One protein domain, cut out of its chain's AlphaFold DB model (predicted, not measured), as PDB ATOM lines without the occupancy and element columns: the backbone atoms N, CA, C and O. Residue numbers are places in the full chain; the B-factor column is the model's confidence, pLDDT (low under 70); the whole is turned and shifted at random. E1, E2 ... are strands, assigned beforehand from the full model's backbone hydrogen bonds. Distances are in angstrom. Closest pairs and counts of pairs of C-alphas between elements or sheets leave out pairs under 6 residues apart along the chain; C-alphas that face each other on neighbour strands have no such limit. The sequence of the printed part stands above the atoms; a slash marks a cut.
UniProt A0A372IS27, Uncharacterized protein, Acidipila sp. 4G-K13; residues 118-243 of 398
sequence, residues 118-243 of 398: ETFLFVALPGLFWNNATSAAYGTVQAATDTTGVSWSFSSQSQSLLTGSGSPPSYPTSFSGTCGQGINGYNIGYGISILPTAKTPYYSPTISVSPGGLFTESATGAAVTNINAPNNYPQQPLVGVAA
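What this domain is: This is residues 118 to 243 of the 398 residues of an uncharacterized protein of Acidipila sp. 4G-K13 (UniProt A0A372IS27). What does the model look like? It is a closed barrel of eight strands, E1 to E8, running up and down in chain order, with long loops, among them residues 190 to 205 and 218 to 237, reaching beyond one end and tight turns at the other. What is it made of? The printed part has 126 residues with eight named strands, E1 to E8, and no named helix; its class is all strand, though under half of the residues, 55, are in named elements. The strands form a meander, each the antiparallel neighbour of the one before, and E8 closes the ring beside E1. How large is it? It is compact, with a radius of gyration of the C-alphas of 14.6 A and spans of 43 by 31 by 26 A.

Where its parts are: Where are the first four strands? E1 is residues 118 to 124, from C-alpha 118 at (2.562, 21.653, 37.456), and E2 is residues 136 to 145, 25.6 A long. E3, residues 151 to 161, is the longest at 30.4 A, and E4, residues 174 to 182, measures 23.6 A. Where are the others? E5 is residues 185 to 189, E6 206 to 209, E7 214 to 217 and E8 238 to 242, ending with C-alpha 242 at (1.253, 24.402, 43.659).

How they stand to each other: How do the strands with bends pair? E1 and E2 are a hairpin at 152 degrees, with N 120 and O 141 2.8 A apart, and E2 and E3 are one at 162 degrees, with N 155 and O 142 2.8 A apart. E2 bends by 50 degrees at residue 139 and E3 by 53 degrees at residue 156. How does the ring go on? E3 and E4 have N 154 and O 175 at 2.8 A, E4 and E5 have N 182 and O 185 at 2.8 A, and E5 and E6 have N 188 and O 207 at 2.9 A. E4 is staggered, pairing with E3 over residues 174 to 178 and with E5 over 178 to 182. How does it close? E6 and E7 have N 208 and O 216 at 2.9 A, E7 and E8 have N 215 and O 240 at 2.9 A, and E8 and E1, antiparallel at 148 degrees, have N 121 and O 241 at 2.8 A. E1 and E4, for instance, are apart.

The domain as a whole: How far does it reach? The two C-alphas farthest apart, of Thr 147 and Asn 228, are 44.2 A apart, and the printed part has no cut. Which links are long? The links E1 to E2, E3 to E4, E5 to E6 and E7 to E8 are long. Where is confidence low? The mean pLDDT of the printed part is 77.7, and residues 183 to 184, 188 to 204 and 220 to 235 are under 70.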
ATOM      1  N   GLU A 118       2.951  20.748  36.380       95.06
ATOM      2  CA  GLU A 118       2.562  21.653  37.456       95.06
ATOM      3  C   GLU A 118       3.791  22.345  38.043       95.06
ATOM      4  O   GLU A 118       4.848  21.738  38.186       95.06
ATOM      5  N   THR A 119       3.680  23.634  38.368       96.25
ATOM      6  CA  THR A 119       4.766  24.380  39.016       96.25
ATOM      7  C   THR A 119       4.492  24.465  40.505       96.25
ATOM      8  O   THR A 119       3.467  25.006  40.898       96.25
ATOM      9  N   PHE A 120       5.430  24.011  41.324       96.75
ATOM     10  CA  PHE A 120       5.416  24.196  42.767       96.75
ATOM     11  C   PHE A 120       6.334  25.355  43.140       96.75
ATOM     12  O   PHE A 120       7.466  25.442  42.662       96.75
ATOM     13  N   LEU A 121       5.841  26.242  43.999       97.81
ATOM     14  CA  LEU A 121       6.634  27.242  44.700       97.81
ATOM     15  C   LEU A 121       7.021  26.681  46.060       97.81
ATOM     16  O   LEU A 121       6.169  26.117  46.741       97.81
ATOM     17  N   PHE A 122       8.257  26.884  46.496       97.19
ATOM     18  CA  PHE A 122       8.691  26.426  47.814       97.19
ATOM     19  C   PHE A 122       9.499  27.480  48.563       97.19
ATOM     20  O   PHE A 122      10.108  28.367  47.963       97.19
ATOM     21  N   VAL A 123       9.542  27.320  49.883       97.00
ATOM     22  CA  VAL A 123      10.561  27.875  50.772       97.00
ATOM     23  C   VAL A 123      11.358  26.736  51.404       97.00
ATOM     24  O   VAL A 123      10.861  25.622  51.569       97.00
ATOM     25  N   ALA A 124      12.608  26.999  51.761       93.69
ATOM     26  CA  ALA A 124      13.383  26.088  52.590       93.69
ATOM     27  C   ALA A 124      12.854  26.094  54.034       93.69
ATOM     28  O   ALA A 124      12.376  27.117  54.526       93.69
ATOM     29  N   LEU A 125      12.986  24.972  54.737       91.94
ATOM     30  CA  LEU A 125      12.836  24.904  56.186       91.94
ATOM     31  C   LEU A 125      14.161  25.326  56.824       91.94
ATOM     32  O   LEU A 125      15.145  24.594  56.713       91.94
ATOM     33  N   PRO A 126      14.230  26.501  57.469       88.06
ATOM     34  CA  PRO A 126      15.492  27.043  57.950       88.06
ATOM     35  C   PRO A 126      16.062  26.221  59.115       88.06
ATOM     36  O   PRO A 126      15.595  26.351  60.236       88.06
ATOM     37  N   GLY A 127      17.076  25.379  58.906       81.38
ATOM     38  CA  GLY A 127      17.799  24.702  59.997       81.38
ATOM     39  C   GLY A 127      18.800  25.602  60.739       81.38
ATOM     40  O   GLY A 127      19.003  26.758  60.374       81.38
ATOM     41  N   LEU A 128      19.499  25.055  61.742       75.31
ATOM     42  CA  LEU A 128      20.530  25.788  62.512       75.31
ATOM     43  C   LEU A 128      21.679  26.317  61.640       75.31
ATOM     44  O   LEU A 128      22.278  27.339  61.957       75.31
ATOM     45  N   PHE A 129      21.979  25.628  60.538       77.56
ATOM     46  CA  PHE A 129      23.047  25.996  59.603       77.56
ATOM     47  C   PHE A 129      22.554  26.814  58.408       77.56
ATOM     48  O   PHE A 129      23.329  27.083  57.490       77.56
ATOM     49  N   TRP A 130      21.272  27.188  58.383       85.50
ATOM     50  CA  TRP A 130      20.738  27.999  57.301       85.50
ATOM     51  C   TRP A 130      21.327  29.412  57.354       85.50
ATOM     52  O   TRP A 130      21.337  30.069  58.396       85.50
ATOM     53  N   ASN A 131      21.805  29.891  56.209       85.56
ATOM     54  CA  ASN A 131      22.402  31.211  56.058       85.56
ATOM     55  C   ASN A 131      21.732  31.956  54.900       85.56
ATOM     56  O   ASN A 131      21.715  31.468  53.772       85.56
ATOM     57  N   ASN A 132      21.229  33.161  55.163       88.31
ATOM     58  CA  ASN A 132      20.452  33.938  54.197       88.31
ATOM     59  C   ASN A 132      21.205  34.307  52.901       88.31
ATOM     60  O   ASN A 132      20.557  34.582  51.888       88.31
ATOM     61  N   ALA A 133      22.539  34.321  52.935       87.06
ATOM     62  CA  ALA A 133      23.412  34.743  51.847       87.06
ATOM     63  C   ALA A 133      24.002  33.572  51.051       87.06
ATOM     64  O   ALA A 133      24.564  33.794  49.982       87.06
ATOM     65  N   THR A 134      23.912  32.338  51.555       84.88
ATOM     66  CA  THR A 134      24.507  31.162  50.890       84.88
ATOM     67  C   THR A 134      23.565  29.969  50.772       84.88
ATOM     68  O   THR A 134      23.800  29.093  49.945       84.88
ATOM     69  N   SER A 135      22.496  29.915  51.564       86.81
ATOM     70  CA  SER A 135      21.503  28.839  51.532       86.81
ATOM     71  C   SER A 135      20.299  29.237  50.689       86.81
ATOM     72  O   SER A 135      19.828  30.374  50.758       86.81
ATOM     73  N   ALA A 136      19.758  28.284  49.927       90.06
ATOM     74  CA  ALA A 136      18.484  28.478  49.246       90.06
ATOM     75  C   ALA A 136      17.401  28.874  50.264       90.06
ATOM     76  O   ALA A 136      17.304  28.300  51.351       90.06
ATOM     77  N   ALA A 137      16.612  29.885  49.916       93.81
ATOM     78  CA  ALA A 137      15.509  30.373  50.730       93.81
ATOM     79  C   ALA A 137      14.171  30.022  50.089       93.81
ATOM     80  O   ALA A 137      13.270  29.558  50.773       93.81
ATOM     81  N   TYR A 138      14.053  30.205  48.777       96.56
ATOM     82  CA  TYR A 138      12.840  29.916  48.024       96.56
ATOM     83  C   TYR A 138      13.177  29.499  46.599       96.56
ATOM     84  O   TYR A 138      14.328  29.602  46.167       96.56
ATOM     85  N   GLY A 139      12.178  29.029  45.865       95.38
ATOM     86  CA  GLY A 139      12.375  28.626  44.487       95.38
ATOM     87  C   GLY A 139      11.143  28.009  43.857       95.38
ATOM     88  O   GLY A 139      10.034  28.101  44.388       95.38
ATOM     89  N   THR A 140      11.367  27.384  42.706       95.69
ATOM     90  CA  THR A 140      10.338  26.674  41.950       95.69
ATOM     91  C   THR A 140      10.825  25.319  41.494       95.69
ATOM     92  O   THR A 140      12.003  25.161  41.187       95.69
ATOM     93  N   VAL A 141       9.914  24.366  41.359       94.19
ATOM     94  CA  VAL A 141      10.156  23.103  40.659       94.19
ATOM     95  C   VAL A 141       8.927  22.769  39.830       94.19
ATOM     96  O   VAL A 141       7.802  22.972  40.278       94.19
ATOM     97  N   GLN A 142       9.128  22.309  38.601       95.62
ATOM     98  CA  GLN A 142       8.044  21.770  37.793       95.62
ATOM     99  C   GLN A 142       8.002  20.263  37.950       95.62
ATOM    100  O   GLN A 142       9.056  19.631  37.892       95.62
ATOM    101  N   ALA A 143       6.815  19.695  38.119       94.56
ATOM    102  CA  ALA A 143       6.630  18.258  38.160       94.56
ATOM    103  C   ALA A 143       5.543  17.815  37.181       94.56
ATOM    104  O   ALA A 143       4.568  18.524  36.947       94.56
ATOM    105  N   ALA A 144       5.695  16.612  36.647       95.00
ATOM    106  CA  ALA A 144       4.672  15.933  35.867       95.00
ATOM    107  C   ALA A 144       4.651  14.447  36.224       95.00
ATOM    108  O   ALA A 144       5.709  13.852  36.468       95.00
ATOM    109  N   THR A 145       3.463  13.846  36.194       94.25
ATOM    110  CA  THR A 145       3.275  12.409  36.417       94.25
ATOM    111  C   THR A 145       2.742  11.699  35.187       94.25
ATOM    112  O   THR A 145       2.136  12.309  34.303       94.25
ATOM    113  N   ASP A 146       2.903  10.378  35.158       92.69
ATOM    114  CA  ASP A 146       2.042   9.544  34.321       92.69
ATOM    115  C   ASP A 146       0.581   9.553  34.828       92.69
ATOM    116  O   ASP A 146       0.249  10.129  35.867       92.69
ATOM    117  N   THR A 147      -0.319   8.908  34.082       91.19
ATOM    118  CA  THR A 147      -1.751   8.847  34.422       91.19
ATOM    119  C   THR A 147      -2.054   8.024  35.675       91.19
ATOM    120  O   THR A 147      -3.182   8.066  36.159       91.19
ATOM    121  N   THR A 148      -1.088   7.254  36.175       90.12
ATOM    122  CA  THR A 148      -1.219   6.424  37.380       90.12
ATOM    123  C   THR A 148      -0.648   7.096  38.627       90.12
ATOM    124  O   THR A 148      -0.846   6.585  39.724       90.12
ATOM    125  N   GLY A 149       0.075   8.212  38.471       90.25
ATOM    126  CA  GLY A 149       0.778   8.885  39.564       90.25
ATOM    127  C   GLY A 149       2.026   8.140  40.049       90.25
ATOM    128  O   GLY A 149       2.671   8.583  40.997       90.25
ATOM    129  N   VAL A 150       2.386   7.007  39.433       90.25
ATOM    130  CA  VAL A 150       3.514   6.171  39.867       90.25
ATOM    131  C   VAL A 150       4.833   6.756  39.380       90.25
ATOM    132  O   VAL A 150       5.769   6.877  40.165       90.25
ATOM    133  N   SER A 151       4.925   7.164  38.115       91.44
ATOM    134  CA  SER A 151       6.141   7.784  37.578       91.44
ATOM    135  C   SER A 151       6.074   9.298  37.705       91.44
ATOM    136  O   SER A 151       5.120   9.912  37.229       91.44
ATOM    137  N   TRP A 152       7.113   9.897  38.288       92.81
ATOM    138  CA  TRP A 152       7.267  11.340  38.447       92.81
ATOM    139  C   TRP A 152       8.482  11.840  37.673       92.81
ATOM    140  O   TRP A 152       9.549  11.225  37.678       92.81
ATOM    141  N   SER A 153       8.338  13.000  37.052       92.75
ATOM    142  CA  SER A 153       9.430  13.753  36.445       92.75
ATOM    143  C   SER A 153       9.444  15.154  37.022       92.75
ATOM    144  O   SER A 153       8.391  15.763  37.185       92.75
ATOM    145  N   PHE A 154      10.633  15.650  37.332       91.56
ATOM    146  CA  PHE A 154      10.857  16.980  37.868       91.56
ATOM    147  C   PHE A 154      11.807  17.727  36.944       91.56
ATOM    148  O   PHE A 154      12.748  17.147  36.394       91.56
ATOM    149  N   SER A 155      11.547  19.010  36.733       92.81
ATOM    150  CA  SER A 155      12.282  19.843  35.788       92.81
ATOM    151  C   SER A 155      12.237  21.315  36.187       92.81
ATOM    152  O   SER A 155      11.534  21.702  37.124       92.81
ATOM    153  N   SER A 156      12.988  22.144  35.460       90.50
ATOM    154  CA  SER A 156      12.942  23.608  35.571       90.50
ATOM    155  C   SER A 156      13.134  24.114  37.003       90.50
ATOM    156  O   SER A 156      12.535  25.115  37.408       90.50
ATOM    157  N   GLN A 157      13.945  23.403  37.788       88.38
ATOM    158  CA  GLN A 157      14.167  23.780  39.169       88.38
ATOM    159  C   GLN A 157      14.984  25.062  39.246       88.38
ATOM    160  O   GLN A 157      16.044  25.192  38.630       88.38
ATOM    161  N   SER A 158      14.478  26.008  40.026       91.19
ATOM    162  CA  SER A 158      15.146  27.260  40.328       91.19
ATOM    163  C   SER A 158      15.185  27.457  41.832       91.19
ATOM    164  O   SER A 158      14.270  27.061  42.551       91.19
ATOM    165  N   GLN A 159      16.267  28.051  42.312       91.69
ATOM    166  CA  GLN A 159      16.437  28.418  43.709       91.69
ATOM    167  C   GLN A 159      16.867  29.876  43.778       91.69
ATOM    168  O   GLN A 159      17.383  30.446  42.815       91.69
ATOM    169  N   SER A 160      16.639  30.506  44.916       93.75
ATOM    170  CA  SER A 160      17.023  31.885  45.177       93.75
ATOM    171  C   SER A 160      17.378  32.053  46.647       93.75
ATOM    172  O   SER A 160      16.809  31.406  47.529       93.75
ATOM    173  N   LEU A 161      18.358  32.914  46.895       93.94
ATOM    174  CA  LEU A 161      18.780  33.315  48.234       93.94
ATOM    175  C   LEU A 161      17.789  34.333  48.805       93.94
ATOM    176  O   LEU A 161      17.140  35.058  48.047       93.94
ATOM    177  N   LEU A 162      17.705  34.448  50.135       93.44
ATOM    178  CA  LEU A 162      16.805  35.422  50.766       93.44
ATOM    179  C   LEU A 162      17.190  36.863  50.394       93.44
ATOM    180  O   LEU A 162      16.328  37.716  50.208       93.44
ATOM    181  N   THR A 163      18.488  37.129  50.247       87.75
ATOM    182  CA  THR A 163      19.027  38.441  49.857       87.75
ATOM    183  C   THR A 163      18.739  38.816  48.400       87.75
ATOM    184  O   THR A 163      19.019  39.945  48.004       87.75
ATOM    185  N   GLY A 164      18.261  37.874  47.578       82.88
ATOM    186  CA  GLY A 164      18.076  38.059  46.136       82.88
ATOM    187  C   GLY A 164      19.377  38.253  45.344       82.88
ATOM    188  O   GLY A 164      19.323  38.542  44.152       82.88
ATOM    189  N   SER A 165      20.546  38.112  45.980       81.19
ATOM    190  CA  SER A 165      21.857  38.332  45.365       81.19
ATOM    191  C   SER A 165      22.807  37.184  45.687       81.19
ATOM    192  O   SER A 165      22.877  36.736  46.827       81.19
ATOM    193  N   GLY A 166      23.540  36.721  44.670       81.50
ATOM    194  CA  GLY A 166      24.417  35.549  44.736       81.50
ATOM    195  C   GLY A 166      23.856  34.350  43.970       81.50
ATOM    196  O   GLY A 166      22.842  34.452  43.280       81.50
ATOM    197  N   SER A 167      24.540  33.212  44.071       79.94
ATOM    198  CA  SER A 167      24.099  31.951  43.475       79.94
ATOM    199  C   SER A 167      23.716  30.984  44.594       79.94
ATOM    200  O   SER A 167      24.551  30.734  45.465       79.94
ATOM    201  N   PRO A 168      22.480  30.454  44.608       80.81
ATOM    202  CA  PRO A 168      22.125  29.387  45.535       80.81
ATOM    203  C   PRO A 168      22.970  28.131  45.256       80.81
ATOM    204  O   PRO A 168      23.575  28.024  44.181       80.81
ATOM    205  N   PRO A 169      23.000  27.164  46.188       72.94
ATOM    206  CA  PRO A 169      23.616  25.869  45.941       72.94
ATOM    207  C   PRO A 169      23.075  25.245  44.652       72.94
ATOM    208  O   PRO A 169      21.891  25.357  44.335       72.94
ATOM    209  N   SER A 170      23.948  24.582  43.896       70.88
ATOM    210  CA  SER A 170      23.528  23.871  42.693       70.88
ATOM    211  C   SER A 170      22.549  22.757  43.067       70.88
ATOM    212  O   SER A 170      22.848  21.938  43.938       70.88
ATOM    213  N   TYR A 171      21.421  22.694  42.368       74.00
ATOM    214  CA  TYR A 171      20.458  21.606  42.459       74.00
ATOM    215  C   TYR A 171      20.246  21.022  41.048       74.00
ATOM    216  O   TYR A 171      20.290  21.785  40.077       74.00
ATOM    217  N   PRO A 172      20.063  19.698  40.882       77.44
ATOM    218  CA  PRO A 172      19.756  19.101  39.582       77.44
ATOM    219  C   PRO A 172      18.587  19.781  38.863       77.44
ATOM    220  O   PRO A 172      17.486  19.894  39.385       77.44
ATOM    221  N   THR A 173      18.811  20.212  37.624       78.75
ATOM    222  CA  THR A 173      17.786  20.916  36.833       78.75
ATOM    223  C   THR A 173      16.631  20.014  36.406       78.75
ATOM    224  O   THR A 173      15.561  20.517  36.059       78.75
ATOM    225  N   SER A 174      16.841  18.695  36.423       84.12
ATOM    226  CA  SER A 174      15.819  17.683  36.178       84.12
ATOM    227  C   SER A 174      16.183  16.351  36.823       84.12
ATOM    228  O   SER A 174      17.358  15.980  36.850       84.12
ATOM    229  N   PHE A 175      15.175  15.612  37.275       86.38
ATOM    230  CA  PHE A 175      15.304  14.261  37.821       86.38
ATOM    231  C   PHE A 175      13.975  13.509  37.680       86.38
ATOM    232  O   PHE A 175      12.961  14.069  37.264       86.38
ATOM    233  N   SER A 176      13.966  12.216  37.981       88.69
ATOM    234  CA  SER A 176      12.754  11.393  37.939       88.69
ATOM    235  C   SER A 176      12.659  10.555  39.198       88.69
ATOM    236  O   SER A 176      13.683  10.198  39.775       88.69
ATOM    237  N   GLY A 177      11.435  10.244  39.607       88.00
ATOM    238  CA  GLY A 177      11.159   9.447  40.789       88.00
ATOM    239  C   GLY A 177      10.000   8.493  40.598       88.00
ATOM    240  O   GLY A 177       9.285   8.537  39.596       88.00
ATOM    241  N   THR A 178       9.832   7.615  41.578       88.62
ATOM    242  CA  THR A 178       8.731   6.660  41.609       88.62
ATOM    243  C   THR A 178       7.976   6.825  42.913       88.62
ATOM    244  O   THR A 178       8.567   6.816  43.994       88.62
ATOM    245  N   CYS A 179       6.665   6.985  42.809       88.75
ATOM    246  CA  CYS A 179       5.778   6.920  43.947       88.75
ATOM    247  C   CYS A 179       5.454   5.462  44.273       88.75
ATOM    248  O   CYS A 179       5.124   4.668  43.391       88.75
ATOM    249  N   GLY A 180       5.531   5.117  45.554       86.00
ATOM    250  CA  GLY A 180       5.168   3.797  46.045       86.00
ATOM    251  C   GLY A 180       4.802   3.818  47.521       86.00
ATOM    252  O   GLY A 180       4.974   4.825  48.207       86.00
ATOM    253  N   GLN A 181       4.280   2.691  48.000       80.56
ATOM    254  CA  GLN A 181       3.956   2.501  49.407       80.56
ATOM    255  C   GLN A 181       5.232   2.183  50.198       80.56
ATOM    256  O   GLN A 181       5.874   1.157  49.973       80.56
ATOM    257  N   GLY A 182       5.593   3.067  51.123       71.38
ATOM    258  CA  GLY A 182       6.619   2.851  52.137       71.38
ATOM    259  C   GLY A 182       6.042   2.301  53.446       71.38
ATOM    260  O   GLY A 182       4.853   2.007  53.567       71.38
ATOM    261  N   ILE A 183       6.899   2.192  54.465       66.81
ATOM    262  CA  ILE A 183       6.534   1.670  55.799       66.81
ATOM    263  C   ILE A 183       5.470   2.541  56.483       66.81
ATOM    264  O   ILE A 183       4.657   2.034  57.253       66.81
ATOM    265  N   ASN A 184       5.476   3.848  56.209       66.94
ATOM    266  CA  ASN A 184       4.664   4.816  56.937       66.94
ATOM    267  C   ASN A 184       3.626   5.550  56.082       66.94
ATOM    268  O   ASN A 184       3.008   6.468  56.607       66.94
ATOM    269  N   GLY A 185       3.429   5.163  54.819       71.19
ATOM    270  CA  GLY A 185       2.534   5.839  53.873       71.19
ATOM    271  C   GLY A 185       3.073   5.782  52.445       71.19
ATOM    272  O   GLY A 185       4.087   5.130  52.198       71.19
ATOM    273  N   TYR A 186       2.409   6.453  51.503       72.56
ATOM    274  CA  TYR A 186       2.958   6.633  50.159       72.56
ATOM    275  C   TYR A 186       3.975   7.773  50.142       72.56
ATOM    276  O   TYR A 186       3.786   8.799  50.788       72.56
ATOM    277  N   ASN A 187       5.056   7.608  49.389       73.81
ATOM    278  CA  ASN A 187       6.062   8.645  49.189       73.81
ATOM    279  C   ASN A 187       6.684   8.529  47.794       73.81
ATOM    280  O   ASN A 187       6.709   7.450  47.199       73.81
ATOM    281  N   ILE A 188       7.202   9.641  47.274       69.38
ATOM    282  CA  ILE A 188       7.949   9.670  46.014       69.38
ATOM    283  C   ILE A 188       9.425   9.537  46.367       69.38
ATOM    284  O   ILE A 188      10.043  10.459  46.903       69.38
ATOM    285  N   GLY A 189       9.978   8.354  46.117       67.06
ATOM    286  CA  GLY A 189      11.394   8.073  46.309       67.06
ATOM    287  C   GLY A 189      12.154   8.216  45.000       67.06
ATOM    288  O   GLY A 189      11.671   7.811  43.938       67.06
ATOM    289  N   TYR A 190      13.366   8.759  45.067       64.19
ATOM    290  CA  TYR A 190      14.293   8.691  43.949       64.19
ATOM    291  C   TYR A 190      15.745   8.791  44.398       64.19
ATOM    292  O   TYR A 190      16.055   9.402  45.417       64.19
ATOM    293  N   GLY A 191      16.636   8.174  43.625       54.06
ATOM    294  CA  GLY A 191      18.075   8.262  43.832       54.06
ATOM    295  C   GLY A 191      18.711   9.095  42.731       54.06
ATOM    296  O   GLY A 191      18.688   8.692  41.568       54.06
ATOM    297  N   ILE A 192      19.318  10.228  43.082       48.94
ATOM    298  CA  ILE A 192      20.223  10.927  42.172       48.94
ATOM    299  C   ILE A 192      21.625  10.387  42.411       48.94
ATOM    300  O   ILE A 192      22.279  10.682  43.415       48.94
ATOM    301  N   SER A 193      22.136   9.636  41.440       39.75
ATOM    302  CA  SER A 193      23.581   9.482  41.312       39.75
ATOM    303  C   SER A 193      24.121  10.770  40.703       39.75
ATOM    304  O   SER A 193      24.240  10.883  39.483       39.75
ATOM    305  N   ILE A 194      24.440  11.757  41.545       43.81
ATOM    306  CA  ILE A 194      25.304  12.855  41.118       43.81
ATOM    307  C   ILE A 194      26.652  12.186  40.874       43.81
ATOM    308  O   ILE A 194      27.378  11.889  41.816       43.81
ATOM    309  N   LEU A 195      26.946  11.837  39.623       34.53
ATOM    310  CA  LEU A 195      28.295  11.461  39.223       34.53
ATOM    311  C   LEU A 195      29.195  12.648  39.557       34.53
ATOM    312  O   LEU A 195      28.883  13.771  39.149       34.53
ATOM    313  N   PRO A 196      30.351  12.413  40.191       46.53
ATOM    314  CA  PRO A 196      31.470  13.149  39.641       46.53
ATOM    315  C   PRO A 196      32.731  12.308  39.548       46.53
ATOM    316  O   PRO A 196      33.001  11.372  40.296       46.53
ATOM    317  N   THR A 197      33.599  12.806  38.690       42.59
ATOM    318  CA  THR A 197      35.059  12.735  38.750       42.59
ATOM    319  C   THR A 197      35.675  13.057  40.137       42.59
ATOM    320  O   THR A 197      36.894  13.100  40.259       42.59
ATOM    321  N   ALA A 198      34.885  13.244  41.201       44.41
ATOM    322  CA  ALA A 198      35.296  13.405  42.592       44.41
ATOM    323  C   ALA A 198      34.249  12.756  43.519       44.41
ATOM    324  O   ALA A 198      33.062  12.937  43.322       44.41
ATOM    325  N   LYS A 199      34.673  12.003  44.538       40.97
ATOM    326  CA  LYS A 199      33.819  11.302  45.522       40.97
ATOM    327  C   LYS A 199      32.810  12.229  46.249       40.97
ATOM    328  O   LYS A 199      33.110  12.672  47.356       40.97
ATOM    329  N   THR A 200      31.629  12.507  45.695       47.50
ATOM    330  CA  THR A 200      30.547  13.217  46.412       47.50
ATOM    331  C   THR A 200      29.413  12.274  46.823       47.50
ATOM    332  O   THR A 200      29.186  11.268  46.148       47.50
ATOM    333  N   PRO A 201      28.716  12.569  47.936       51.53
ATOM    334  CA  PRO A 201      27.647  11.728  48.466       51.53
ATOM    335  C   PRO A 201      26.430  11.649  47.530       51.53
ATOM    336  O   PRO A 201      26.078  12.620  46.863       51.53
ATOM    337  N   TYR A 202      25.782  10.482  47.517       53.75
ATOM    338  CA  TYR A 202      24.487  10.262  46.874       53.75
ATOM    339  C   TYR A 202      23.421  11.152  47.530       53.75
ATOM    340  O   TYR A 202      23.299  11.159  48.759       53.75
ATOM    341  N   TYR A 203      22.662  11.885  46.713       61.44
ATOM    342  CA  TYR A 203      21.490  12.655  47.134       61.44
ATOM    343  C   TYR A 203      20.237  11.854  46.767       61.44
ATOM    344  O   TYR A 203      20.086  11.439  45.617       61.44
ATOM    345  N   SER A 204      19.373  11.574  47.741       68.56
ATOM    346  CA  SER A 204      18.229  10.668  47.556       68.56
ATOM    347  C   SER A 204      16.980  11.179  48.278       68.56
ATOM    348  O   SER A 204      16.473  10.480  49.164       68.56
ATOM    349  N   PRO A 205      16.509  12.400  47.974       75.56
ATOM    350  CA  PRO A 205      15.444  13.031  48.733       75.56
ATOM    351  C   PRO A 205      14.123  12.285  48.555       75.56
ATOM    352  O   PRO A 205      13.871  11.604  47.560       75.56
ATOM    353  N   THR A 206      13.273  12.422  49.563       82.06
ATOM    354  CA  THR A 206      11.902  11.933  49.550       82.06
ATOM    355  C   THR A 206      10.985  13.120  49.335       82.06
ATOM    356  O   THR A 206      11.072  14.112  50.059       82.06
ATOM    357  N   ILE A 207      10.114  13.018  48.337       87.50
ATOM    358  CA  ILE A 207       9.118  14.040  48.022       87.50
ATOM    359  C   ILE A 207       7.736  13.520  48.422       87.50
ATOM    360  O   ILE A 207       7.428  12.338  48.250       87.50
ATOM    361  N   SER A 208       6.902  14.417  48.936       89.19
ATOM    362  CA  SER A 208       5.474  14.169  49.156       89.19
ATOM    363  C   SER A 208       4.676  15.314  48.549       89.19
ATOM    364  O   SER A 208       5.072  16.474  48.697       89.19
ATOM    365  N   VAL A 209       3.585  14.986  47.855       90.50
ATOM    366  CA  VAL A 209       2.707  15.958  47.197       90.50
ATOM    367  C   VAL A 209       1.259  15.635  47.536       90.50
ATOM    368  O   VAL A 209       0.821  14.531  47.241       90.50
ATOM    369  N   SER A 210       0.515  16.561  48.135       90.94
ATOM    370  CA  SER A 210      -0.907  16.334  48.421       90.94
ATOM    371  C   SER A 210      -1.769  16.512  47.163       90.94
ATOM    372  O   SER A 210      -1.343  17.187  46.221       90.94
ATOM    373  N   PRO A 211      -3.000  15.966  47.131       87.00
ATOM    374  CA  PRO A 211      -3.917  16.145  46.003       87.00
ATOM    375  C   PRO A 211      -4.194  17.608  45.619       87.00
ATOM    376  O   PRO A 211      -4.294  17.911  44.430       87.00
ATOM    377  N   GLY A 212      -4.291  18.518  46.589       88.31
ATOM    378  CA  GLY A 212      -4.475  19.957  46.386       88.31
ATOM    379  C   GLY A 212      -3.174  20.743  46.231       88.31
ATOM    380  O   GLY A 212      -3.207  21.973  46.149       88.31
ATOM    381  N   GLY A 213      -2.034  20.055  46.142       91.06
ATOM    382  CA  GLY A 213      -0.775  20.628  45.686       91.06
ATOM    383  C   GLY A 213       0.161  21.116  46.788       91.06
ATOM    384  O   GLY A 213       1.061  21.897  46.493       91.06
ATOM    385  N   LEU A 214       0.014  20.690  48.044       93.62
ATOM    386  CA  LEU A 214       1.074  20.858  49.042       93.62
ATOM    387  C   LEU A 214       2.301  20.054  48.606       93.62
ATOM    388  O   LEU A 214       2.159  18.922  48.167       93.62
ATOM    389  N   PHE A 215       3.498  20.604  48.760       92.31
ATOM    390  CA  PHE A 215       4.751  19.964  48.368       92.31
ATOM    391  C   PHE A 215       5.717  19.944  49.549       92.31
ATOM    392  O   PHE A 215       5.899  20.956  50.225       92.31
ATOM    393  N   THR A 216       6.376  18.814  49.776       92.31
ATOM    394  CA  THR A 216       7.494  18.713  50.719       92.31
ATOM    395  C   THR A 216       8.628  17.917  50.101       92.31
ATOM    396  O   THR A 216       8.374  16.921  49.425       92.31
ATOM    397  N   GLU A 217       9.864  18.306  50.386       88.81
ATOM    398  CA  GLU A 217      11.064  17.573  49.994       88.81
ATOM    399  C   GLU A 217      11.994  17.424  51.197       88.81
ATOM    400  O   GLU A 217      12.357  18.408  51.841       88.81
ATOM    401  N   SER A 218      12.394  16.195  51.515       84.06
ATOM    402  CA  SER A 218      13.389  15.940  52.557       84.06
ATOM    403  C   SER A 218      14.779  16.111  51.964       84.06
ATOM    404  O   SER A 218      15.041  15.543  50.911       84.06
ATOM    405  N   ALA A 219      15.720  16.726  52.665       71.94
ATOM    406  CA  ALA A 219      17.102  16.698  52.207       71.94
ATOM    407  C   ALA A 219      17.860  15.493  52.786       71.94
ATOM    408  O   ALA A 219      18.378  15.527  53.899       71.94
ATOM    409  N   THR A 220      17.950  14.403  52.036       61.81
ATOM    410  CA  THR A 220      18.765  13.238  52.413       61.81
ATOM    411  C   THR A 220      20.000  13.181  51.521       61.81
ATOM    412  O   THR A 220      19.945  12.873  50.331       61.81
ATOM    413  N   GLY A 221      21.152  13.490  52.108       50.91
ATOM    414  CA  GLY A 221      22.461  13.282  51.501       50.91
ATOM    415  C   GLY A 221      23.408  12.759  52.565       50.91
ATOM    416  O   GLY A 221      23.361  13.235  53.696       50.91
ATOM    417  N   ALA A 222      24.238  11.768  52.222       44.62
ATOM    418  CA  ALA A 222      25.173  11.188  53.183       44.62
ATOM    419  C   ALA A 222      26.007  12.289  53.848       44.62
ATOM    420  O   ALA A 222      26.480  13.197  53.159       44.62
ATOM    421  N   ALA A 223      26.148  12.176  55.175       44.88
ATOM    422  CA  ALA A 223      26.903  13.071  56.042       44.88
ATOM    423  C   ALA A 223      28.075  13.688  55.286       44.88
ATOM    424  O   ALA A 223      29.035  12.997  54.927       44.88
ATOM    425  N   VAL A 224      27.991  14.986  55.010       44.47
ATOM    426  CA  VAL A 224      29.134  15.723  54.496       44.47
ATOM    427  C   VAL A 224      30.168  15.712  55.619       44.47
ATOM    428  O   VAL A 224      30.149  16.544  56.519       44.47
ATOM    429  N   THR A 225      31.088  14.751  55.587       44.28
ATOM    430  CA  THR A 225      32.181  14.637  56.566       44.28
ATOM    431  C   THR A 225      33.190  15.779  56.440       44.28
ATOM    432  O   THR A 225      34.065  15.926  57.290       44.28
ATOM    433  N   ASN A 226      33.067  16.616  55.404       44.94
ATOM    434  CA  ASN A 226      33.891  17.795  55.197       44.94
ATOM    435  C   ASN A 226      33.034  19.049  54.979       44.94
ATOM    436  O   ASN A 226      32.798  19.473  53.846       44.94
ATOM    437  N   ILE A 227      32.589  19.633  56.093       46.88
ATOM    438  CA  ILE A 227      31.825  20.892  56.177       46.88
ATOM    439  C   ILE A 227      32.620  22.075  55.573       46.88
ATOM    440  O   ILE A 227      32.050  23.104  55.233       46.88
ATOM    441  N   ASN A 228      33.939  21.923  55.392       43.09
ATOM    442  CA  ASN A 228      34.823  22.955  54.846       43.09
ATOM    443  C   ASN A 228      34.994  22.880  53.319       43.09
ATOM    444  O   ASN A 228      35.741  23.677  52.750       43.09
ATOM    445  N   ALA A 229      34.358  21.925  52.634       47.56
ATOM    446  CA  ALA A 229      34.400  21.888  51.178       47.56
ATOM    447  C   ALA A 229      33.445  22.958  50.607       47.56
ATOM    448  O   ALA A 229      32.251  22.909  50.901       47.56
ATOM    449  N   PRO A 230      33.919  23.878  49.744       41.78
ATOM    450  CA  PRO A 230      33.147  25.035  49.269       41.78
ATOM    451  C   PRO A 230      31.864  24.704  48.481       41.78
ATOM    452  O   PRO A 230      31.090  25.610  48.192       41.78
ATOM    453  N   ASN A 231      31.616  23.424  48.176       43.50
ATOM    454  CA  ASN A 231      30.475  22.947  47.388       43.50
ATOM    455  C   ASN A 231      29.569  21.953  48.141       43.50
ATOM    456  O   ASN A 231      28.635  21.427  47.543       43.50
ATOM    457  N   ASN A 232      29.824  21.668  49.423       49.19
ATOM    458  CA  ASN A 232      29.041  20.693  50.183       49.19
ATOM    459  C   ASN A 232      28.140  21.387  51.212       49.19
ATOM    460  O   ASN A 232      28.372  21.294  52.417       49.19
ATOM    461  N   TYR A 233      27.108  22.085  50.751       50.28
ATOM    462  CA  TYR A 233      26.081  22.586  51.663       50.28
ATOM    463  C   TYR A 233      24.977  21.536  51.788       50.28
ATOM    464  O   TYR A 233      24.469  21.093  50.754       50.28
ATOM    465  N   PRO A 234      24.605  21.106  53.013       53.59
ATOM    466  CA  PRO A 234      23.459  20.232  53.190       53.59
ATOM    467  C   PRO A 234      22.253  20.966  52.622       53.59
ATOM    468  O   PRO A 234      21.918  22.075  53.062       53.59
ATOM    469  N   GLN A 235      21.640  20.371  51.602       67.06
ATOM    470  CA  GLN A 235      20.383  20.886  51.098       67.06
ATOM    471  C   GLN A 235      19.398  20.944  52.267       67.06
ATOM    472  O   GLN A 235      19.471  20.149  53.204       67.06
ATOM    473  N   GLN A 236      18.571  21.979  52.289       80.12
ATOM    474  CA  GLN A 236      17.581  22.144  53.343       80.12
ATOM    475  C   GLN A 236      16.309  21.420  52.910       80.12
ATOM    476  O   GLN A 236      16.033  21.390  51.708       80.12
ATOM    477  N   PRO A 237      15.523  20.867  53.847       87.38
ATOM    478  CA  PRO A 237      14.196  20.388  53.505       87.38
ATOM    479  C   PRO A 237      13.391  21.538  52.895       87.38
ATOM    480  O   PRO A 237      13.556  22.688  53.304       87.38
ATOM    481  N   LEU A 238      12.531  21.244  51.931       91.56
ATOM    482  CA  LEU A 238      11.701  22.241  51.260       91.56
ATOM    483  C   LEU A 238      10.235  22.000  51.600       91.56
ATOM    484  O   LEU A 238       9.798  20.858  51.739       91.56
ATOM    485  N   VAL A 239       9.472  23.082  51.700       95.56
ATOM    486  CA  VAL A 239       8.015  23.059  51.829       95.56
ATOM    487  C   VAL A 239       7.414  24.056  50.856       95.56
ATOM    488  O   VAL A 239       7.945  25.148  50.657       95.56
ATOM    489  N   GLY A 240       6.307  23.697  50.233       96.56
ATOM    490  CA  GLY A 240       5.751  24.481  49.155       96.56
ATOM    491  C   GLY A 240       4.308  24.161  48.833       96.56
ATOM    492  O   GLY A 240       3.643  23.380  49.509       96.56
ATOM    493  N   VAL A 241       3.845  24.807  47.773       96.94
ATOM    494  CA  VAL A 241       2.502  24.681  47.220       96.94
ATOM    495  C   VAL A 241       2.537  24.774  45.706       96.94
ATOM    496  O   VAL A 241       3.395  25.452  45.140       96.94
ATOM    497  N   ALA A 242       1.564  24.158  45.051       96.38
ATOM    498  CA  ALA A 242       1.253  24.402  43.659       96.38
ATOM    499  C   ALA A 242       1.003  25.899  43.433       96.38
ATOM    500  O   ALA A 242       0.257  26.552  44.171       96.38
ATOM    501  N   ALA A 243       1.651  26.450  42.411       96.81
ATOM    502  CA  ALA A 243       1.480  27.830  42.001       96.81
ATOM    503  C   ALA A 243       0.026  28.038  41.544       96.81
ATOM    504  O   ALA A 243      -0.429  27.351  40.622       96.81
TER     505      ALA A 243